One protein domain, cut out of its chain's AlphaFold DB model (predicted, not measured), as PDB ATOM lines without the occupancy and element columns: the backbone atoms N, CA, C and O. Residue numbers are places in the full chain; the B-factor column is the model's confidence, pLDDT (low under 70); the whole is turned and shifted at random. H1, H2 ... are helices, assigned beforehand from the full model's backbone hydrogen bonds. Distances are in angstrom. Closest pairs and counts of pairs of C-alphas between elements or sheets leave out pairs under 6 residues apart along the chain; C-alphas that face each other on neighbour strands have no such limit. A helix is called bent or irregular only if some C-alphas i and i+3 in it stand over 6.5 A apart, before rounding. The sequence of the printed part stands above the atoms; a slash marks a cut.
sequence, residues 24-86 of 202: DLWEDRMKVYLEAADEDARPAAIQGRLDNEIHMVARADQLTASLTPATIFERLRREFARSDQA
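This is residues 24 to 86 of the 202 residues of an uncharacterized protein of Schistocephalus solidus (UniProt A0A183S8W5). A long helix, H4, runs along one side of a small all-helix domain, and H1 runs nearly parallel to its line but the opposite way, with a loose gap between the two. H2 touches both H1, with residues 30 to 34 of H1 alone, and H4, with residues 69 to 72 of H4 alone, H3 stands crosswise to H4, and residues 80 to 86, of which 80 to 84 belong to H4, stick out free. The printed part has 63 residues with four named helices, in the order H1, H2, H3, H4, and no named strand. It is compact, with a radius of gyration of the C-alphas of 11.5 A, yet elongated, with spans of 37 by 23 by 19 A.

H4, the longest helix, holds residues 69 to 84 and measures 23.1 A from C-alpha 69 at (64.287, 86.175, 59.884) to C-alpha 84 at (57.564, 85.764, 81.960). H1, residues 24 to 35, is 16.7 A long and begins with C-alpha 24 at (57.817, 77.922, 70.849). H2, residues 39 to 47, is 13.9 A long and irregular: C-alphas 40 and 43 are 7.2 A apart. H3, residues 52 to 60, is 12.4 A long.

H4 touches H2 with residues 69 to 72 alone; the closest C-alphas, those of Pro 43 and Pro 69, are 5.7 A apart, and the two helices run the same way at a shallow tilt of 24 degrees. H1 is close to H4 but not clearly touching, with the closest C-alphas, of Glu 27 and Phe 73, 7.5 A apart; they run opposite ways at a shallow tilt of 8 degrees. H3 is also close to H4 but not clearly touching, with C-alphas of Ala 58 and Leu 76 closest at 7.5 A, and stands about perpendicular to it at 77 degrees. H1 and H2 form a helical hairpin; they only just touch, with 3 pairs of C-alphas within 8 A, the closest being Leu 34 and Arg 42 at 6.0 A. Their shallow tilt of 32 degrees is only just short of steep. H1 and H3 are apart. In H1, H3 and H4 every O i to N i+4 pair is within hydrogen-bond range; in H2 it is 3 of 5.

The two C-alphas farthest apart, of Asp 38 and Ala 86, are 37.7 A apart. The printed part has no cut. The links H1 to H2 and H2 to H3 are tight, and H3 to H4 is short, with 8 residues. The mean pLDDT of the printed part is 82.4; residues 53, 65 and 83 to 86 are under 70.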
ATOM      1  N   ASP A  24      57.030  79.013  71.442       87.56
ATOM      2  CA  ASP A  24      57.817  77.922  70.849       87.56
ATOM      3  C   ASP A  24      57.045  77.178  69.745       87.56
ATOM      4  O   ASP A  24      57.580  76.910  68.667       87.56
ATOM      5  N   LEU A  25      55.753  76.904  69.971       87.12
ATOM      6  CA  LEU A  25      54.898  76.222  68.998       87.12
ATOM      7  C   LEU A  25      54.670  77.093  67.760       87.12
ATOM      8  O   LEU A  25      54.687  76.596  66.629       87.12
ATOM      9  N   TRP A  26      54.450  78.391  67.958       87.75
ATOM     10  CA  TRP A  26      54.329  79.320  66.841       87.75
ATOM     11  C   TRP A  26      55.646  79.471  66.078       87.75
ATOM     12  O   TRP A  26      55.631  79.469  64.846       87.75
ATOM     13  N   GLU A  27      56.780  79.555  66.778       89.31
ATOM     14  CA  GLU A  27      58.104  79.667  66.167       89.31
ATOM     15  C   GLU A  27      58.386  78.468  65.249       89.31
ATOM     16  O   GLU A  27      58.797  78.657  64.099       89.31
ATOM     17  N   ASP A  28      58.098  77.247  65.704       90.56
ATOM     18  CA  ASP A  28      58.280  76.032  64.905       90.56
ATOM     19  C   ASP A  28      57.349  75.995  63.683       90.56
ATOM     20  O   ASP A  28      57.798  75.718  62.563       90.56
ATOM     21  N   ARG A  29      56.068  76.360  63.846       88.75
ATOM     22  CA  ARG A  29      55.120  76.465  62.716       88.75
ATOM     23  C   ARG A  29      55.556  77.530  61.710       88.75
ATOM     24  O   ARG A  29      55.433  77.324  60.500       88.75
ATOM     25  N   MET A  30      56.074  78.660  62.189       88.62
ATOM     26  CA  MET A  30      56.540  79.743  61.332       88.62
ATOM     27  C   MET A  30      57.804  79.342  60.571       88.62
ATOM     28  O   MET A  30      57.884  79.599  59.374       88.62
ATOM     29  N   LYS A  31      58.759  78.650  61.202       90.12
ATOM     30  CA  LYS A  31      59.959  78.135  60.517       90.12
ATOM     31  C   LYS A  31      59.613  77.195  59.363       90.12
ATOM     32  O   LYS A  31      60.114  77.405  58.261       90.12
ATOM     33  N   VAL A  32      58.708  76.239  59.583       90.44
ATOM     34  CA  VAL A  32      58.232  75.320  58.528       90.44
ATOM     35  C   VAL A  32      57.572  76.088  57.380       90.44
ATOM     36  O   VAL A  32      57.773  75.779  56.206       90.44
ATOM     37  N   TYR A  33      56.798  77.127  57.696       86.38
ATOM     38  CA  TYR A  33      56.179  77.972  56.678       86.38
ATOM     39  C   TYR A  33      57.209  78.784  55.876       86.38
ATOM     40  O   TYR A  33      57.068  78.925  54.659       86.38
ATOM     41  N   LEU A  34      58.246  79.306  56.538       89.19
ATOM     42  CA  LEU A  34      59.306  80.080  55.893       89.19
ATOM     43  C   LEU A  34      60.234  79.219  55.037       89.19
ATOM     44  O   LEU A  34      60.758  79.722  54.049       89.19
ATOM     45  N   GLU A  35      60.399  77.935  55.356       91.12
ATOM     46  CA  GLU A  35      61.183  76.999  54.541       91.12
ATOM     47  C   GLU A  35      60.630  76.886  53.111       91.12
ATOM     48  O   GLU A  35      61.392  76.831  52.148       91.12
ATOM     49  N   ALA A  36      59.305  76.960  52.960       88.12
ATOM     50  CA  ALA A  36      58.635  77.005  51.660       88.12
ATOM     51  C   ALA A  36      58.455  78.423  51.090       88.12
ATOM     52  O   ALA A  36      57.955  78.575  49.972       88.12
ATOM     53  N   ALA A  37      58.799  79.460  51.854       86.88
ATOM     54  CA  ALA A  37      58.735  80.843  51.407       86.88
ATOM     55  C   ALA A  37      60.065  81.271  50.780       86.88
ATOM     56  O   ALA A  37      61.146  80.918  51.256       86.88
ATOM     57  N   ASP A  38      59.955  82.080  49.730       90.94
ATOM     58  CA  ASP A  38      61.091  82.718  49.078       90.94
ATOM     59  C   ASP A  38      61.866  83.599  50.065       90.94
ATOM     60  O   ASP A  38      61.245  84.312  50.857       90.94
ATOM     61  N   GLU A  39      63.200  83.538  50.029       86.38
ATOM     62  CA  GLU A  39      64.077  84.161  51.032       86.38
ATOM     63  C   GLU A  39      63.793  85.661  51.187       86.38
ATOM     64  O   GLU A  39      63.643  86.153  52.309       86.38
ATOM     65  N   ASP A  40      63.601  86.356  50.064       87.56
ATOM     66  CA  ASP A  40      63.353  87.799  50.015       87.56
ATOM     67  C   ASP A  40      61.963  88.175  50.562       87.56
ATOM     68  O   ASP A  40      61.738  89.294  51.029       87.56
ATOM     69  N   ALA A  41      61.021  87.228  50.559       87.81
ATOM     70  CA  ALA A  41      59.668  87.414  51.075       87.81
ATOM     71  C   ALA A  41      59.525  87.026  52.558       87.81
ATOM     72  O   ALA A  41      58.503  87.350  53.175       87.81
ATOM     73  N   ARG A  42      60.516  86.348  53.156       89.94
ATOM     74  CA  ARG A  42      60.437  85.830  54.534       89.94
ATOM     75  C   ARG A  42      60.194  86.913  55.588       89.94
ATOM     76  O   ARG A  42      59.291  86.719  56.400       89.94
ATOM     77  N   PRO A  43      60.898  88.062  55.595       85.56
ATOM     78  CA  PRO A  43      60.664  89.088  56.611       85.56
ATOM     79  C   PRO A  43      59.242  89.662  56.554       85.56
ATOM     80  O   PRO A  43      58.580  89.803  57.583       85.56
ATOM     81  N   ALA A  44      58.733  89.922  55.345       86.00
ATOM     82  CA  ALA A  44      57.368  90.405  55.139       86.00
ATOM     83  C   ALA A  44      56.324  89.344  55.526       86.00
ATOM     84  O   ALA A  44      55.285  89.666  56.108       86.00
ATOM     85  N   ALA A  45      56.613  88.071  55.248       88.00
ATOM     86  CA  ALA A  45      55.762  86.953  55.622       88.00
ATOM     87  C   ALA A  45      55.659  86.778  57.142       88.00
ATOM     88  O   ALA A  45      54.568  86.490  57.622       88.00
ATOM     89  N   ILE A  46      56.742  86.988  57.896       86.12
ATOM     90  CA  ILE A  46      56.714  86.989  59.368       86.12
ATOM     91  C   ILE A  46      55.882  88.168  59.872       86.12
ATOM     92  O   ILE A  46      54.997  87.993  60.705       86.12
ATOM     93  N   GLN A  47      56.120  89.365  59.328       83.69
ATOM     94  CA  GLN A  47      55.445  90.580  59.779       83.69
ATOM     95  C   GLN A  47      53.928  90.528  59.560       83.69
ATOM     96  O   GLN A  47      53.175  90.959  60.429       83.69
ATOM     97  N   GLY A  48      53.472  89.949  58.446       86.62
ATOM     98  CA  GLY A  48      52.047  89.761  58.159       86.62
ATOM     99  C   GLY A  48      51.340  88.719  59.034       86.62
ATOM    100  O   GLY A  48      50.158  88.467  58.812       86.62
ATOM    101  N   ARG A  49      52.053  88.076  59.971       86.44
ATOM    102  CA  ARG A  49      51.544  87.017  60.868       86.44
ATOM    103  C   ARG A  49      51.603  87.348  62.342       86.44
ATOM    104  O   ARG A  49      51.143  86.549  63.156       86.44
ATOM    105  N   LEU A  50      52.160  88.505  62.664       83.88
ATOM    106  CA  LEU A  50      52.047  89.080  63.989       83.88
ATOM    107  C   LEU A  50      50.651  89.694  64.101       83.88
ATOM    108  O   LEU A  50      50.264  90.488  63.241       83.88
ATOM    109  N   ASP A  51      49.901  89.334  65.142       81.19
ATOM    110  CA  ASP A  51      48.648  90.024  65.450       81.19
ATOM    111  C   ASP A  51      48.911  91.487  65.840       81.19
ATOM    112  O   ASP A  51      50.036  91.862  66.177       81.19
ATOM    113  N   ASN A  52      47.877  92.332  65.798       78.50
ATOM    114  CA  ASN A  52      48.006  93.784  65.995       78.50
ATOM    115  C   ASN A  52      48.736  94.171  67.294       78.50
ATOM    116  O   ASN A  52      49.514  95.122  67.292       78.50
ATOM    117  N   GLU A  53      48.524  93.436  68.386       67.19
ATOM    118  CA  GLU A  53      49.198  93.695  69.664       67.19
ATOM    119  C   GLU A  53      50.701  93.415  69.579       67.19
ATOM    120  O   GLU A  53      51.526  94.265  69.922       67.19
ATOM    121  N   ILE A  54      51.070  92.265  69.018       73.69
ATOM    122  CA  ILE A  54      52.466  91.860  68.836       73.69
ATOM    123  C   ILE A  54      53.142  92.733  67.778       73.69
ATOM    124  O   ILE A  54      54.321  93.057  67.895       73.69
ATOM    125  N   HIS A  55      52.389  93.197  66.781       79.12
ATOM    126  CA  HIS A  55      52.857  94.158  65.794       79.12
ATOM    127  C   HIS A  55      53.211  95.512  66.428       79.12
ATOM    128  O   HIS A  55      54.219  96.115  66.053       79.12
ATOM    129  N   MET A  56      52.437  95.994  67.407       77.06
ATOM    130  CA  MET A  56      52.772  97.226  68.133       77.06
ATOM    131  C   MET A  56      54.044  97.077  68.970       77.06
ATOM    132  O   MET A  56      54.892  97.971  68.937       77.06
ATOM    133  N   VAL A  57      54.206  95.949  69.669       70.50
ATOM    134  CA  VAL A  57      55.429  95.640  70.434       70.50
ATOM    135  C   VAL A  57      56.631  95.553  69.495       70.50
ATOM    136  O   VAL A  57      57.641  96.224  69.693       70.50
ATOM    137  N   ALA A  58      56.476  94.832  68.386       74.25
ATOM    138  CA  ALA A  58      57.490  94.719  67.351       74.25
ATOM    139  C   ALA A  58      57.892  96.084  66.769       74.25
ATOM    140  O   ALA A  58      59.074  96.350  66.541       74.25
ATOM    141  N   ARG A  59      56.921  96.981  66.561       77.19
ATOM    142  CA  ARG A  59      57.172  98.348  66.094       77.19
ATOM    143  C   ARG A  59      57.940  99.177  67.124       77.19
ATOM    144  O   ARG A  59      58.807  99.953  66.720       77.19
ATOM    145  N   ALA A  60      57.649  99.019  68.416       73.56
ATOM    146  CA  ALA A  60      58.373  99.703  69.489       73.56
ATOM    147  C   ALA A  60      59.865  99.319  69.496       73.56
ATOM    148  O   ALA A  60      60.721 100.190  69.645       73.56
ATOM    149  N   ASP A  61      60.169  98.053  69.199       74.31
ATOM    150  CA  ASP A  61      61.535  97.525  69.085       74.31
ATOM    151  C   ASP A  61      62.158  97.655  67.688       74.31
ATOM    152  O   ASP A  61      63.203  97.060  67.396       74.31
ATOM    153  N   GLN A  62      61.540  98.448  66.806       81.62
ATOM    154  CA  GLN A  62      62.027  98.702  65.448       81.62
ATOM    155  C   GLN A  62      62.262  97.403  64.659       81.62
ATOM    156  O   GLN A  62      63.256  97.271  63.938       81.62
ATOM    157  N   LEU A  63      61.368  96.418  64.800       76.25
ATOM    158  CA  LEU A  63      61.341  95.257  63.916       76.25
ATOM    159  C   LEU A  63      60.910  95.712  62.518       76.25
ATOM    160  O   LEU A  63      59.727  95.814  62.196       76.25
ATOM    161  N   THR A  64      61.895  96.037  61.688       73.06
ATOM    162  CA  THR A  64      61.704  96.388  60.283       73.06
ATOM    163  C   THR A  64      61.854  95.148  59.405       73.06
ATOM    164  O   THR A  64      62.641  94.250  59.700       73.06
ATOM    165  N   ALA A  65      61.152  95.119  58.268       68.75
ATOM    166  CA  ALA A  65      61.258  94.043  57.274       68.75
ATOM    167  C   ALA A  65      62.661  93.914  56.635       68.75
ATOM    168  O   ALA A  65      62.918  92.980  55.890       68.75
ATOM    169  N   SER A  66      63.579  94.842  56.927       78.38
ATOM    170  CA  SER A  66      64.988  94.770  56.524       78.38
ATOM    171  C   SER A  66      65.829  93.838  57.404       78.38
ATOM    172  O   SER A  66      67.012  93.646  57.130       78.38
ATOM    173  N   LEU A  67      65.269  93.327  58.503       82.50
ATOM    174  CA  LEU A  67      65.961  92.409  59.400       82.50
ATOM    175  C   LEU A  67      65.895  90.978  58.874       82.50
ATOM    176  O   LEU A  67      64.909  90.555  58.273       82.50
ATOM    177  N   THR A  68      66.945  90.210  59.161       87.69
ATOM    178  CA  THR A  68      66.948  88.782  58.836       87.69
ATOM    179  C   THR A  68      65.888  88.049  59.671       87.69
ATOM    180  O   THR A  68      65.679  88.414  60.834       87.69
ATOM    181  N   PRO A  69      65.253  86.987  59.139       85.56
ATOM    182  CA  PRO A  69      64.287  86.175  59.884       85.56
ATOM    183  C   PRO A  69      64.791  85.733  61.263       85.56
ATOM    184  O   PRO A  69      64.070  85.832  62.252       85.56
ATOM    185  N   ALA A  70      66.061  85.325  61.356       88.69
ATOM    186  CA  ALA A  70      66.686  84.912  62.610       88.69
ATOM    187  C   ALA A  70      66.728  86.041  63.654       88.69
ATOM    188  O   ALA A  70      66.421  85.814  64.823       88.69
ATOM    189  N   THR A  71      67.057  87.269  63.238       88.88
ATOM    190  CA  THR A  71      67.052  88.440  64.132       88.88
ATOM    191  C   THR A  71      65.646  88.775  64.625       88.88
ATOM    192  O   THR A  71      65.484  89.191  65.771       88.88
ATOM    193  N   ILE A  72      64.627  88.582  63.782       87.06
ATOM    194  CA  ILE A  72      63.230  88.816  64.163       87.06
ATOM    195  C   ILE A  72      62.804  87.817  65.251       87.06
ATOM    196  O   ILE A  72      62.311  88.241  66.295       87.06
ATOM    197  N   PHE A  73      63.066  86.518  65.061       87.94
ATOM    198  CA  PHE A  73      62.759  85.493  66.070       87.94
ATOM    199  C   PHE A  73      63.519  85.699  67.384       87.94
ATOM    200  O   PHE A  73      62.955  85.511  68.457       87.94
ATOM    201  N   GLU A  74      64.788  86.101  67.329       90.25
ATOM    202  CA  GLU A  74      65.596  86.328  68.534       90.25
ATOM    203  C   GLU A  74      65.054  87.490  69.376       90.25
ATOM    204  O   GLU A  74      64.922  87.365  70.596       90.25
ATOM    205  N   ARG A  75      64.664  88.595  68.727       87.12
ATOM    206  CA  ARG A  75      64.051  89.742  69.412       87.12
ATOM    207  C   ARG A  75      62.685  89.400  69.995       87.12
ATOM    208  O   ARG A  75      62.457  89.698  71.163       87.12
ATOM    209  N   LEU A  76      61.815  88.742  69.225       85.12
ATOM    210  CA  LEU A  76      60.506  88.307  69.721       85.12
ATOM    211  C   LEU A  76      60.665  87.382  70.935       85.12
ATOM    212  O   LEU A  76      60.082  87.648  71.982       85.12
ATOM    213  N   ARG A  77      61.539  86.371  70.850       87.50
ATOM    214  CA  ARG A  77      61.824  85.465  71.972       87.50
ATOM    215  C   ARG A  77      62.287  86.222  73.215       87.50
ATOM    216  O   ARG A  77      61.873  85.897  74.323       87.50
ATOM    217  N   ARG A  78      63.148  87.230  73.047       87.19
ATOM    218  CA  ARG A  78      63.645  88.053  74.156       87.19
ATOM    219  C   ARG A  78      62.523  88.842  74.834       87.19
ATOM    220  O   ARG A  78      62.531  88.933  76.059       87.19
ATOM    221  N   GLU A  79      61.582  89.389  74.074       81.56
ATOM    222  CA  GLU A  79      60.441  90.132  74.625       81.56
ATOM    223  C   GLU A  79      59.441  89.224  75.352       81.56
ATOM    224  O   GLU A  79      59.010  89.542  76.465       81.56
ATOM    225  N   PHE A  80      59.145  88.048  74.797       78.44
ATOM    226  CA  PHE A  80      58.312  87.058  75.485       78.44
ATOM    227  C   PHE A  80      58.986  86.547  76.767       78.44
ATOM    228  O   PHE A  80      58.371  86.558  77.830       78.44
ATOM    229  N   ALA A  81      60.287  86.241  76.725       84.00
ATOM    230  CA  ALA A  81      61.035  85.834  77.914       84.00
ATOM    231  C   ALA A  81      61.084  86.934  78.994       84.00
ATOM    232  O   ALA A  81      61.037  86.642  80.186       84.00
ATOM    233  N   ARG A  82      61.157  88.217  78.607       77.75
ATOM    234  CA  ARG A  82      61.078  89.345  79.556       77.75
ATOM    235  C   ARG A  82      59.715  89.451  80.231       77.75
ATOM    236  O   ARG A  82      59.665  89.879  81.384       77.75
ATOM    237  N   SER A  83      58.651  89.078  79.526       68.19
ATOM    238  CA  SER A  83      57.282  89.106  80.048       68.19
ATOM    239  C   SER A  83      57.060  88.039  81.127       68.19
ATOM    240  O   SER A  83      56.392  88.319  82.121       68.19
ATOM    241  N   ASP A  84      57.702  86.872  81.001       65.81
ATOM    242  CA  ASP A  84      57.564  85.764  81.960       65.81
ATOM    243  C   ASP A  84      58.504  85.862  83.178       65.81
ATOM    244  O   ASP A  84      58.213  85.320  84.246       65.81
ATOM    245  N   GLN A  85      59.642  86.559  83.059       63.94
ATOM    246  CA  GLN A  85      60.732  86.493  84.047       63.94
ATOM    247  C   GLN A  85      60.713  87.586  85.135       63.94
ATOM    248  O   GLN A  85      61.648  87.650  85.934       63.94
ATOM    249  N   ALA A  86      59.723  88.478  85.199       51.28
ATOM    250  CA  ALA A  86      59.759  89.591  86.155       51.28
ATOM    251  C   ALA A  86      58.982  89.306  87.464       51.28
ATOM    252  O   ALA A  86      57.770  89.519  87.508       51.28
TER     253      ALA A  86